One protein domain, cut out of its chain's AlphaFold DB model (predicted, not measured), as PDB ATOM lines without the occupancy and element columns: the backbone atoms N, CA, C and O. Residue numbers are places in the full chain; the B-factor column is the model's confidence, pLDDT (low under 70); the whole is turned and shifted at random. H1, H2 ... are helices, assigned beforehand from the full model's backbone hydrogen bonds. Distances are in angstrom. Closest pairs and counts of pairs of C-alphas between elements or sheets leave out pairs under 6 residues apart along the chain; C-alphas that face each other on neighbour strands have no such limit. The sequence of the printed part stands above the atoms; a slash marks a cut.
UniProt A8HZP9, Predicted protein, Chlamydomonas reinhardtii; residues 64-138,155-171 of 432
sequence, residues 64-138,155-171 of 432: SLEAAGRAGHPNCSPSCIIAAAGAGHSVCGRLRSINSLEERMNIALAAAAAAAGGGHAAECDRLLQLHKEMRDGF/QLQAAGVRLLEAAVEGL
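This is residues 64 to 138 and 155 to 171 of the 432 residues of the protein "Predicted protein" of Chlamydomonas reinhardtii (UniProt A8HZP9). A small helical domain is built round one long helix, H4, with H2, H5 and H6 packed on three of its sides, each at a shallow tilt. H1 packs on the far side of H2 from H4, and the four-residue H3 sits by H4 and H5. The printed part has 92 residues with six named helices, H1 to H6 in order, and no named strand; its class is all helix. It is compact, with a radius of gyration of the C-alphas of 11.8 A and spans of 33 by 29 by 21 A.

H1, residues 64 to 70, touches H2, residues 78 to 86, the same way at a shallow tilt of 29 degrees; their closest C-alphas, of Gly 69 and Ala 84, are 4.1 A apart. H2 touches H4, residues 101 to 117, the same way at a shallow tilt of 33 degrees, only just short of steep; the closest C-alphas, of Gly 86 and Ala 115, are 3.9 A apart. H3, residues 92 to 95, only just touches H4, with 3 pairs of C-alphas within 8 A; H4 meets it with residues 104 to 108 alone, and the closest C-alphas, of Leu 95 and Arg 104, are 6.0 A apart. H4 and H5, residues 121 to 138, form a helical hairpin, opposite ways at a shallow tilt of 20 degrees, with the C-alphas of Ala 112 and Cys 124 closest at 4.4 A. H6, residues 155 to 170, touches H4 the same way at a shallow tilt of 22 degrees, with the C-alphas of Ala 113 and Leu 163 closest at 4.1 A. H5 and H6 are apart. Every O i to N i+4 pair is within hydrogen-bond range in H1, H2, H4 and H5, and 11 of 12 are in H6; H3 is too short for such a pair.

H1 begins at C-alpha 64 (158.250, 184.905, 56.067). H4 is 24.3 A long, H5 25.6 A and H6 22.3 A; H6 ends at C-alpha 170 (178.721, 195.438, 60.265).

The C-alphas of Ser 64 and Asp 136, the two farthest apart, are 34.7 A apart. Residues 139 to 154 are not printed, and C-alphas 138 and 155 across this cut are 16.9 A apart. Of the links that are printed whole, none is long. The model's pLDDT is under 70 at residues 135 to 136, 138 and 155 to 171.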
ATOM      1  N   SER A  64     158.609 185.705  54.891       84.69
ATOM      2  CA  SER A  64     158.250 184.905  56.067       84.69
ATOM      3  C   SER A  64     159.395 184.007  56.554       84.69
ATOM      4  O   SER A  64     159.580 183.840  57.761       84.69
ATOM      5  N   LEU A  65     160.194 183.464  55.631       85.00
ATOM      6  CA  LEU A  65     161.352 182.624  55.941       85.00
ATOM      7  C   LEU A  65     162.507 183.448  56.515       85.00
ATOM      8  O   LEU A  65     163.141 183.018  57.483       85.00
ATOM      9  N   GLU A  66     162.740 184.643  55.974       83.62
ATOM     10  CA  GLU A  66     163.691 185.609  56.525       83.62
ATOM     11  C   GLU A  66     163.297 186.045  57.937       83.62
ATOM     12  O   GLU A  66     164.136 186.049  58.837       83.62
ATOM     13  N   ALA A  67     162.017 186.363  58.162       84.00
ATOM     14  CA  ALA A  67     161.520 186.758  59.478       84.00
ATOM     15  C   ALA A  67     161.685 185.636  60.517       84.00
ATOM     16  O   ALA A  67     162.129 185.894  61.636       84.00
ATOM     17  N   ALA A  68     161.420 184.380  60.135       85.38
ATOM     18  CA  ALA A  68     161.726 183.225  60.980       85.38
ATOM     19  C   ALA A  68     163.226 183.073  61.263       85.38
ATOM     20  O   ALA A  68     163.602 182.712  62.377       85.38
ATOM     21  N   GLY A  69     164.072 183.349  60.268       82.94
ATOM     22  CA  GLY A  69     165.523 183.304  60.416       82.94
ATOM     23  C   GLY A  69     166.011 184.315  61.446       82.94
ATOM     24  O   GLY A  69     166.680 183.932  62.402       82.94
ATOM     25  N   ARG A  70     165.593 185.580  61.320       83.94
ATOM     26  CA  ARG A  70     165.936 186.649  62.276       83.94
ATOM     27  C   ARG A  70     165.482 186.332  63.705       83.94
ATOM     28  O   ARG A  70     166.175 186.671  64.660       83.94
ATOM     29  N   ALA A  71     164.351 185.640  63.850       83.81
ATOM     30  CA  ALA A  71     163.833 185.184  65.138       83.81
ATOM     31  C   ALA A  71     164.529 183.921  65.696       83.81
ATOM     32  O   ALA A  71     164.294 183.563  66.846       83.81
ATOM     33  N   GLY A  72     165.396 183.259  64.920       80.31
ATOM     34  CA  GLY A  72     166.189 182.110  65.371       80.31
ATOM     35  C   GLY A  72     165.522 180.741  65.208       80.31
ATOM     36  O   GLY A  72     165.997 179.756  65.774       80.31
ATOM     37  N   HIS A  73     164.445 180.630  64.425       80.75
ATOM     38  CA  HIS A  73     163.739 179.354  64.251       80.75
ATOM     39  C   HIS A  73     164.542 178.345  63.397       80.75
ATOM     40  O   HIS A  73     165.148 178.732  62.393       80.75
ATOM     41  N   PRO A  74     164.528 177.034  63.725       71.94
ATOM     42  CA  PRO A  74     165.463 176.028  63.189       71.94
ATOM     43  C   PRO A  74     165.174 175.517  61.756       71.94
ATOM     44  O   PRO A  74     165.469 174.371  61.433       71.94
ATOM     45  N   ASN A  75     164.615 176.330  60.856       77.88
ATOM     46  CA  ASN A  75     164.264 175.888  59.497       77.88
ATOM     47  C   ASN A  75     165.503 175.741  58.582       77.88
ATOM     48  O   ASN A  75     166.353 176.623  58.537       77.88
ATOM     49  N   CYS A  76     165.616 174.675  57.795       71.62
ATOM     50  CA  CYS A  76     166.773 174.447  56.920       71.62
ATOM     51  C   CYS A  76     166.714 175.172  55.562       71.62
ATOM     52  O   CYS A  76     167.622 175.008  54.756       71.62
ATOM     53  N   SER A  77     165.676 175.973  55.293       84.81
ATOM     54  CA  SER A  77     165.610 176.775  54.064       84.81
ATOM     55  C   SER A  77     166.804 177.750  53.943       84.81
ATOM     56  O   SER A  77     167.137 178.403  54.943       84.81
ATOM     57  N   PRO A  78     167.402 177.918  52.740       84.25
ATOM     58  CA  PRO A  78     168.541 178.812  52.506       84.25
ATOM     59  C   PRO A  78     168.321 180.240  53.023       84.25
ATOM     60  O   PRO A  78     169.123 180.741  53.811       84.25
ATOM     61  N   SER A  79     167.193 180.870  52.675       83.31
ATOM     62  CA  SER A  79     166.860 182.244  53.088       83.31
ATOM     63  C   SER A  79     166.758 182.381  54.609       83.31
ATOM     64  O   SER A  79     167.179 183.376  55.195       83.31
ATOM     65  N   CYS A  80     166.257 181.340  55.279       86.88
ATOM     66  CA  CYS A  80     166.137 181.310  56.732       86.88
ATOM     67  C   CYS A  80     167.497 181.128  57.424       86.88
ATOM     68  O   CYS A  80     167.711 181.682  58.502       86.88
ATOM     69  N   ILE A  81     168.408 180.343  56.838       87.44
ATOM     70  CA  ILE A  81     169.776 180.154  57.345       87.44
ATOM     71  C   ILE A  81     170.558 181.466  57.233       87.44
ATOM     72  O   ILE A  81     171.155 181.906  58.212       87.44
ATOM     73  N   ILE A  82     170.500 182.118  56.070       86.44
ATOM     74  CA  ILE A  82     171.202 183.381  55.811       86.44
ATOM     75  C   ILE A  82     170.702 184.479  56.761       86.44
ATOM     76  O   ILE A  82     171.500 185.132  57.431       86.44
ATOM     77  N   ALA A  83     169.381 184.638  56.892       85.81
ATOM     78  CA  ALA A  83     168.797 185.636  57.785       85.81
ATOM     79  C   ALA A  83     169.090 185.367  59.272       85.81
ATOM     80  O   ALA A  83     169.248 186.311  60.045       85.81
ATOM     81  N   ALA A  84     169.178 184.097  59.679       88.88
ATOM     82  CA  ALA A  84     169.539 183.726  61.046       88.88
ATOM     83  C   ALA A  84     171.004 184.039  61.368       88.88
ATOM     84  O   ALA A  84     171.281 184.573  62.440       88.88
ATOM     85  N   ALA A  85     171.918 183.778  60.429       88.50
ATOM     86  CA  ALA A  85     173.327 184.132  60.573       88.50
ATOM     87  C   ALA A  85     173.516 185.653  60.701       88.50
ATOM     88  O   ALA A  85     174.226 186.112  61.591       88.50
ATOM     89  N   GLY A  86     172.798 186.440  59.888       84.19
ATOM     90  CA  GLY A  86     172.793 187.904  59.992       84.19
ATOM     91  C   GLY A  86     172.162 188.469  61.266       84.19
ATOM     92  O   GLY A  86     172.396 189.626  61.585       84.19
ATOM     93  N   ALA A  87     171.401 187.666  62.010       85.88
ATOM     94  CA  ALA A  87     170.893 188.012  63.340       85.88
ATOM     95  C   ALA A  87     171.730 187.406  64.488       85.88
ATOM     96  O   ALA A  87     171.363 187.545  65.655       85.88
ATOM     97  N   GLY A  88     172.828 186.712  64.167       85.06
ATOM     98  CA  GLY A  88     173.799 186.202  65.139       85.06
ATOM     99  C   GLY A  88     173.495 184.811  65.686       85.06
ATOM    100  O   GLY A  88     174.160 184.360  66.619       85.06
ATOM    101  N   HIS A  89     172.512 184.108  65.119       89.50
ATOM    102  CA  HIS A  89     172.212 182.729  65.499       89.50
ATOM    103  C   HIS A  89     173.218 181.765  64.868       89.50
ATOM    104  O   HIS A  89     173.550 181.887  63.693       89.50
ATOM    105  N   SER A  90     173.648 180.753  65.626       90.06
ATOM    106  CA  SER A  90     174.545 179.709  65.115       90.06
ATOM    107  C   SER A  90     173.834 178.822  64.092       90.06
ATOM    108  O   SER A  90     172.893 178.102  64.444       90.06
ATOM    109  N   VAL A  91     174.318 178.793  62.847       89.56
ATOM    110  CA  VAL A  91     173.661 178.045  61.754       89.56
ATOM    111  C   VAL A  91     174.443 176.843  61.225       89.56
ATOM    112  O   VAL A  91     173.900 176.071  60.432       89.56
ATOM    113  N   CYS A  92     175.664 176.595  61.707       85.69
ATOM    114  CA  CYS A  92     176.497 175.463  61.270       85.69
ATOM    115  C   CYS A  92     175.772 174.103  61.331       85.69
ATOM    116  O   CYS A  92     175.905 173.282  60.424       85.69
ATOM    117  N   GLY A  93     174.969 173.863  62.374       84.88
ATOM    118  CA  GLY A  93     174.177 172.634  62.507       84.88
ATOM    119  C   GLY A  93     173.100 172.485  61.427       84.88
ATOM    120  O   GLY A  93     172.892 171.390  60.913       84.88
ATOM    121  N   ARG A  94     172.468 173.597  61.028       87.25
ATOM    122  CA  ARG A  94     171.448 173.634  59.965       87.25
ATOM    123  C   ARG A  94     172.083 173.391  58.598       87.25
ATOM    124  O   ARG A  94     171.547 172.614  57.815       87.25
ATOM    125  N   LEU A  95     173.267 173.954  58.353       85.94
ATOM    126  CA  LEU A  95     174.017 173.743  57.111       85.94
ATOM    127  C   LEU A  95     174.380 172.270  56.878       85.94
ATOM    128  O   LEU A  95     174.302 171.783  55.754       85.94
ATOM    129  N   ARG A  96     174.717 171.524  57.937       85.19
ATOM    130  CA  ARG A  96     175.052 170.090  57.832       85.19
ATOM    131  C   ARG A  96     173.889 169.220  57.341       85.19
ATOM    132  O   ARG A  96     174.146 168.134  56.833       85.19
ATOM    133  N   SER A  97     172.647 169.687  57.479       85.00
ATOM    134  CA  SER A  97     171.451 168.972  57.006       85.00
ATOM    135  C   SER A  97     171.213 169.090  55.495       85.00
ATOM    136  O   SER A  97     170.418 168.337  54.943       85.00
ATOM    137  N   ILE A  98     171.911 170.007  54.815       85.62
ATOM    138  CA  ILE A  98     171.818 170.180  53.362       85.62
ATOM    139  C   ILE A  98     172.637 169.082  52.695       85.62
ATOM    140  O   ILE A  98     173.845 168.995  52.914       85.62
ATOM    141  N   ASN A  99     171.996 168.246  51.881       82.81
ATOM    142  CA  ASN A  99     172.642 167.080  51.273       82.81
ATOM    143  C   ASN A  99     173.639 167.448  50.165       82.81
ATOM    144  O   ASN A  99     174.656 166.773  50.019       82.81
ATOM    145  N   SER A 100     173.370 168.509  49.399       85.25
ATOM    146  CA  SER A 100     174.266 168.970  48.336       85.25
ATOM    147  C   SER A 100     175.463 169.721  48.925       85.25
ATOM    148  O   SER A 100     175.292 170.706  49.643       85.25
ATOM    149  N   LEU A 101     176.679 169.255  48.625       79.25
ATOM    150  CA  LEU A 101     177.914 169.905  49.071       79.25
ATOM    151  C   LEU A 101     178.065 171.303  48.458       79.25
ATOM    152  O   LEU A 101     178.417 172.241  49.167       79.25
ATOM    153  N   GLU A 102     177.749 171.445  47.172       75.88
ATOM    154  CA  GLU A 102     177.799 172.716  46.446       75.88
ATOM    155  C   GLU A 102     176.824 173.737  47.049       75.88
ATOM    156  O   GLU A 102     177.206 174.848  47.416       75.88
ATOM    157  N   GLU A 103     175.572 173.324  47.255       80.19
ATOM    158  CA  GLU A 103     174.545 174.172  47.862       80.19
ATOM    159  C   GLU A 103     174.935 174.570  49.292       80.19
ATOM    160  O   GLU A 103     174.819 175.732  49.686       80.19
ATOM    161  N   ARG A 104     175.487 173.626  50.060       84.44
ATOM    162  CA  ARG A 104     175.987 173.871  51.415       84.44
ATOM    163  C   ARG A 104     177.139 174.878  51.430       84.44
ATOM    164  O   ARG A 104     177.146 175.759  52.289       84.44
ATOM    165  N   MET A 105     178.097 174.768  50.510       75.25
ATOM    166  CA  MET A 105     179.222 175.702  50.391       75.25
ATOM    167  C   MET A 105     178.749 177.113  50.028       75.25
ATOM    168  O   MET A 105     179.193 178.075  50.662       75.25
ATOM    169  N   ASN A 106     177.807 177.227  49.089       77.06
ATOM    170  CA  ASN A 106     177.226 178.500  48.657       77.06
ATOM    171  C   ASN A 106     176.441 179.188  49.782       77.06
ATOM    172  O   ASN A 106     176.632 180.376  50.048       77.06
ATOM    173  N   ILE A 107     175.598 178.439  50.501       83.75
ATOM    174  CA  ILE A 107     174.814 178.989  51.615       83.75
ATOM    175  C   ILE A 107     175.722 179.344  52.794       83.75
ATOM    176  O   ILE A 107     175.484 180.362  53.433       83.75
ATOM    177  N   ALA A 108     176.779 178.570  53.072       84.31
ATOM    178  CA  ALA A 108     177.740 178.900  54.126       84.31
ATOM    179  C   ALA A 108     178.415 180.258  53.882       84.31
ATOM    180  O   ALA A 108     178.527 181.059  54.807       84.31
ATOM    181  N   LEU A 109     178.806 180.541  52.637       77.06
ATOM    182  CA  LEU A 109     179.451 181.803  52.280       77.06
ATOM    183  C   LEU A 109     178.457 182.979  52.292       77.06
ATOM    184  O   LEU A 109     178.761 184.039  52.836       77.06
ATOM    185  N   ALA A 110     177.233 182.774  51.792       79.75
ATOM    186  CA  ALA A 110     176.163 183.771  51.876       79.75
ATOM    187  C   ALA A 110     175.741 184.068  53.329       79.75
ATOM    188  O   ALA A 110     175.494 185.220  53.687       79.75
ATOM    189  N   ALA A 111     175.694 183.046  54.186       85.50
ATOM    190  CA  ALA A 111     175.421 183.189  55.612       85.50
ATOM    191  C   ALA A 111     176.572 183.896  56.342       85.50
ATOM    192  O   ALA A 111     176.312 184.731  57.205       85.50
ATOM    193  N   ALA A 112     177.827 183.626  55.968       82.94
ATOM    194  CA  ALA A 112     178.983 184.346  56.496       82.94
ATOM    195  C   ALA A 112     178.927 185.837  56.133       82.94
ATOM    196  O   ALA A 112     179.203 186.676  56.989       82.94
ATOM    197  N   ALA A 113     178.513 186.172  54.906       76.31
ATOM    198  CA  ALA A 113     178.328 187.557  54.479       76.31
ATOM    199  C   ALA A 113     177.215 188.233  55.290       76.31
ATOM    200  O   ALA A 113     177.419 189.310  55.838       76.31
ATOM    201  N   ALA A 114     176.067 187.572  55.457       81.31
ATOM    202  CA  ALA A 114     174.985 188.097  56.284       81.31
ATOM    203  C   ALA A 114     175.409 188.294  57.750       81.31
ATOM    204  O   ALA A 114     175.112 189.337  58.325       81.31
ATOM    205  N   ALA A 115     176.136 187.338  58.341       85.12
ATOM    206  CA  ALA A 115     176.689 187.460  59.691       85.12
ATOM    207  C   ALA A 115     177.654 188.644  59.813       85.12
ATOM    208  O   ALA A 115     177.604 189.368  60.804       85.12
ATOM    209  N   ALA A 116     178.492 188.871  58.799       79.56
ATOM    210  CA  ALA A 116     179.373 190.028  58.749       79.56
ATOM    211  C   ALA A 116     178.582 191.347  58.686       79.56
ATOM    212  O   ALA A 116     178.835 192.234  59.493       79.56
ATOM    213  N   GLY A 117     177.559 191.438  57.827       71.94
ATOM    214  CA  GLY A 117     176.646 192.592  57.763       71.94
ATOM    215  C   GLY A 117     175.856 192.843  59.046       71.94
ATOM    216  O   GLY A 117     175.568 193.984  59.385       71.94
ATOM    217  N   GLY A 118     175.553 191.787  59.802       75.44
ATOM    218  CA  GLY A 118     174.938 191.881  61.129       75.44
ATOM    219  C   GLY A 118     175.905 192.236  62.266       75.44
ATOM    220  O   GLY A 118     175.467 192.404  63.401       75.44
ATOM    221  N   GLY A 119     177.211 192.326  61.996       77.38
ATOM    222  CA  GLY A 119     178.235 192.587  63.011       77.38
ATOM    223  C   GLY A 119     178.605 191.378  63.878       77.38
ATOM    224  O   GLY A 119     179.149 191.517  64.973       77.38
ATOM    225  N   HIS A 120     178.313 190.163  63.418       82.88
ATOM    226  CA  HIS A 120     178.531 188.920  64.158       82.88
ATOM    227  C   HIS A 120     179.836 188.226  63.741       82.88
ATOM    228  O   HIS A 120     179.819 187.130  63.173       82.88
ATOM    229  N   ALA A 121     180.978 188.843  64.071       76.25
ATOM    230  CA  ALA A 121     182.323 188.373  63.704       76.25
ATOM    231  C   ALA A 121     182.562 186.888  64.028       76.25
ATOM    232  O   ALA A 121     182.985 186.116  63.172       76.25
ATOM    233  N   ALA A 122     182.206 186.454  65.242       80.38
ATOM    234  CA  ALA A 122     182.430 185.078  65.684       80.38
ATOM    235  C   ALA A 122     181.625 184.036  64.887       80.38
ATOM    236  O   ALA A 122     182.088 182.910  64.716       80.38
ATOM    237  N   GLU A 123     180.420 184.378  64.419       85.38
ATOM    238  CA  GLU A 123     179.633 183.469  63.579       85.38
ATOM    239  C   GLU A 123     180.134 183.478  62.136       85.38
ATOM    240  O   GLU A 123     180.296 182.411  61.545       85.38
ATOM    241  N   CYS A 124     180.480 184.655  61.604       82.06
ATOM    242  CA  CYS A 124     181.159 184.773  60.316       82.06
ATOM    243  C   CYS A 124     182.426 183.895  60.275       82.06
ATOM    244  O   CYS A 124     182.605 183.091  59.360       82.06
ATOM    245  N   ASP A 125     183.244 183.952  61.329       76.31
ATOM    246  CA  ASP A 125     184.473 183.171  61.468       76.31
ATOM    247  C   ASP A 125     184.231 181.663  61.447       76.31
ATOM    248  O   ASP A 125     184.934 180.929  60.746       76.31
ATOM    249  N   ARG A 126     183.226 181.189  62.190       85.06
ATOM    250  CA  ARG A 126     182.858 179.766  62.204       85.06
ATOM    251  C   ARG A 126     182.388 179.293  60.835       85.06
ATOM    252  O   ARG A 126     182.739 178.185  60.432       85.06
ATOM    253  N   LEU A 127     181.612 180.109  60.127       84.56
ATOM    254  CA  LEU A 127     181.077 179.765  58.809       84.56
ATOM    255  C   LEU A 127     182.170 179.729  57.738       84.56
ATOM    256  O   LEU A 127     182.183 178.811  56.917       84.56
ATOM    257  N   LEU A 128     183.125 180.659  57.785       77.56
ATOM    258  CA  LEU A 128     184.298 180.644  56.908       77.56
ATOM    259  C   LEU A 128     185.201 179.439  57.182       77.56
ATOM    260  O   LEU A 128     185.665 178.793  56.243       77.56
ATOM    261  N   GLN A 129     185.413 179.096  58.455       79.31
ATOM    262  CA  GLN A 129     186.172 177.905  58.835       79.31
ATOM    263  C   GLN A 129     185.482 176.622  58.347       79.31
ATOM    264  O   GLN A 129     186.133 175.765  57.754       79.31
ATOM    265  N   LEU A 130     184.158 176.525  58.508       82.69
ATOM    266  CA  LEU A 130     183.369 175.410  57.985       82.69
ATOM    267  C   LEU A 130     183.469 175.320  56.454       82.69
ATOM    268  O   LEU A 130     183.633 174.230  55.913       82.69
ATOM    269  N   HIS A 131     183.386 176.452  55.748       79.56
ATOM    270  CA  HIS A 131     183.548 176.497  54.294       79.56
ATOM    271  C   HIS A 131     184.934 176.007  53.862       79.56
ATOM    272  O   HIS A 131     185.036 175.200  52.937       79.56
ATOM    273  N   LYS A 132     185.991 176.424  54.570       70.94
ATOM    274  CA  LYS A 132     187.359 175.959  54.326       70.94
ATOM    275  C   LYS A 132     187.497 174.450  54.530       70.94
ATOM    276  O   LYS A 132     188.031 173.779  53.660       70.94
ATOM    277  N   GLU A 133     186.974 173.904  55.625       79.25
ATOM    278  CA  GLU A 133     187.008 172.458  55.895       79.25
ATOM    279  C   GLU A 133     186.289 171.647  54.810       79.25
ATOM    280  O   GLU A 133     186.783 170.607  54.377       79.25
ATOM    281  N   MET A 134     185.139 172.139  54.334       79.31
ATOM    282  CA  MET A 134     184.401 171.514  53.233       79.31
ATOM    283  C   MET A 134     185.192 171.553  51.923       79.31
ATOM    284  O   MET A 134     185.255 170.542  51.224       79.31
ATOM    285  N   ARG A 135     185.826 172.690  51.615       68.38
ATOM    286  CA  ARG A 135     186.664 172.865  50.424       68.38
ATOM    287  C   ARG A 135     187.899 171.967  50.462       68.38
ATOM    288  O   ARG A 135     188.144 171.233  49.513       68.38
ATOM    289  N   ASP A 136     188.649 171.992  51.559       67.56
ATOM    290  CA  ASP A 136     189.890 171.230  51.709       67.56
ATOM    291  C   ASP A 136     189.600 169.712  51.719       67.56
ATOM    292  O   ASP A 136     190.336 168.930  51.119       67.56
ATOM    293  N   GLY A 137     188.479 169.288  52.320       75.56
ATOM    294  CA  GLY A 137     188.003 167.903  52.250       75.56
ATOM    295  C   GLY A 137     187.606 167.465  50.836       75.56
ATOM    296  O   GLY A 137     187.917 166.346  50.431       75.56
ATOM    297  N   PHE A 138     186.959 168.343  50.063       67.00
ATOM    298  CA  PHE A 138     186.621 168.082  48.661       67.00
ATOM    299  C   PHE A 138     187.871 167.978  47.776       67.00
ATOM    300  O   PHE A 138     188.013 167.009  47.031       67.00
ATOM    301  N   GLN A 155     181.677 182.527  41.139       51.44
ATOM    302  CA  GLN A 155     180.688 182.541  42.214       51.44
ATOM    303  C   GLN A 155     181.365 182.736  43.573       51.44
ATOM    304  O   GLN A 155     180.851 183.477  44.410       51.44
ATOM    305  N   LEU A 156     182.542 182.135  43.774       49.44
ATOM    306  CA  LEU A 156     183.357 182.303  44.978       49.44
ATOM    307  C   LEU A 156     183.928 183.726  45.079       49.44
ATOM    308  O   LEU A 156     183.955 184.309  46.162       49.44
ATOM    309  N   GLN A 157     184.307 184.317  43.943       52.66
ATOM    310  CA  GLN A 157     184.721 185.718  43.836       52.66
ATOM    311  C   GLN A 157     183.562 186.675  44.115       52.66
ATOM    312  O   GLN A 157     183.688 187.526  44.995       52.66
ATOM    313  N   ALA A 158     182.413 186.494  43.456       54.66
ATOM    314  CA  ALA A 158     181.224 187.311  43.695       54.66
ATOM    315  C   ALA A 158     180.749 187.213  45.154       54.66
ATOM    316  O   ALA A 158     180.357 188.206  45.764       54.66
ATOM    317  N   ALA A 159     180.814 186.025  45.751       55.34
ATOM    318  CA  ALA A 159     180.464 185.829  47.149       55.34
ATOM    319  C   ALA A 159     181.518 186.406  48.113       55.34
ATOM    320  O   ALA A 159     181.143 186.932  49.158       55.34
ATOM    321  N   GLY A 160     182.805 186.397  47.751       60.03
ATOM    322  CA  GLY A 160     183.872 187.097  48.476       60.03
ATOM    323  C   GLY A 160     183.718 188.621  48.441       60.03
ATOM    324  O   GLY A 160     183.885 189.276  49.468       60.03
ATOM    325  N   VAL A 161     183.316 189.184  47.298       59.88
ATOM    326  CA  VAL A 161     182.966 190.608  47.156       59.88
ATOM    327  C   VAL A 161     181.773 190.951  48.046       59.88
ATOM    328  O   VAL A 161     181.873 191.872  48.849       59.88
ATOM    329  N   ARG A 162     180.693 190.159  48.002       62.84
ATOM    330  CA  ARG A 162     179.511 190.353  48.865       62.84
ATOM    331  C   ARG A 162     179.827 190.214  50.354       62.84
ATOM    332  O   ARG A 162     179.231 190.903  51.174       62.84
ATOM    333  N   LEU A 163     180.748 189.323  50.712       66.75
ATOM    334  CA  LEU A 163     181.227 189.149  52.081       66.75
ATOM    335  C   LEU A 163     182.026 190.370  52.545       66.75
ATOM    336  O   LEU A 163     181.802 190.836  53.656       66.75
ATOM    337  N   LEU A 164     182.909 190.910  51.700       63.16
ATOM    338  CA  LEU A 164     183.629 192.147  52.000       63.16
ATOM    339  C   LEU A 164     182.669 193.331  52.113       63.16
ATOM    340  O   LEU A 164     182.760 194.051  53.097       63.16
ATOM    341  N   GLU A 165     181.731 193.490  51.174       63.06
ATOM    342  CA  GLU A 165     180.686 194.525  51.202       63.06
ATOM    343  C   GLU A 165     179.859 194.466  52.487       63.06
ATOM    344  O   GLU A 165     179.737 195.468  53.182       63.06
ATOM    345  N   ALA A 166     179.343 193.290  52.847       63.72
ATOM    346  CA  ALA A 166     178.570 193.134  54.071       63.72
ATOM    347  C   ALA A 166     179.434 193.370  55.319       63.72
ATOM    348  O   ALA A 166     179.000 194.005  56.273       63.72
ATOM    349  N   ALA A 167     180.690 192.928  55.312       66.88
ATOM    350  CA  ALA A 167     181.602 193.167  56.420       66.88
ATOM    351  C   ALA A 167     181.922 194.659  56.630       66.88
ATOM    352  O   ALA A 167     182.175 195.046  57.766       66.88
ATOM    353  N   VAL A 168     181.862 195.505  55.591       60.09
ATOM    354  CA  VAL A 168     181.945 196.973  55.747       60.09
ATOM    355  C   VAL A 168     180.805 197.506  56.609       60.09
ATOM    356  O   VAL A 168     181.015 198.399  57.426       60.09
ATOM    357  N   GLU A 169     179.594 196.994  56.398       63.47
ATOM    358  CA  GLU A 169     178.390 197.516  57.044       63.47
ATOM    359  C   GLU A 169     178.310 197.132  58.527       63.47
ATOM    360  O   GLU A 169     177.728 197.883  59.313       63.47
ATOM    361  N   GLY A 170     178.895 195.993  58.919       59.50
ATOM    362  CA  GLY A 170     178.721 195.438  60.265       59.50
ATOM    363  C   GLY A 170     179.986 195.176  61.091       59.50
ATOM    364  O   GLY A 170     179.878 195.156  62.317       59.50
ATOM    365  N   LEU A 171     181.170 194.981  60.494       65.00
ATOM    366  CA  LEU A 171     182.387 194.569  61.219       65.00
ATOM    367  C   LEU A 171     183.407 195.700  61.407       65.00
ATOM    368  O   LEU A 171     183.494 196.646  60.626       65.00
TER     369      LEU A 171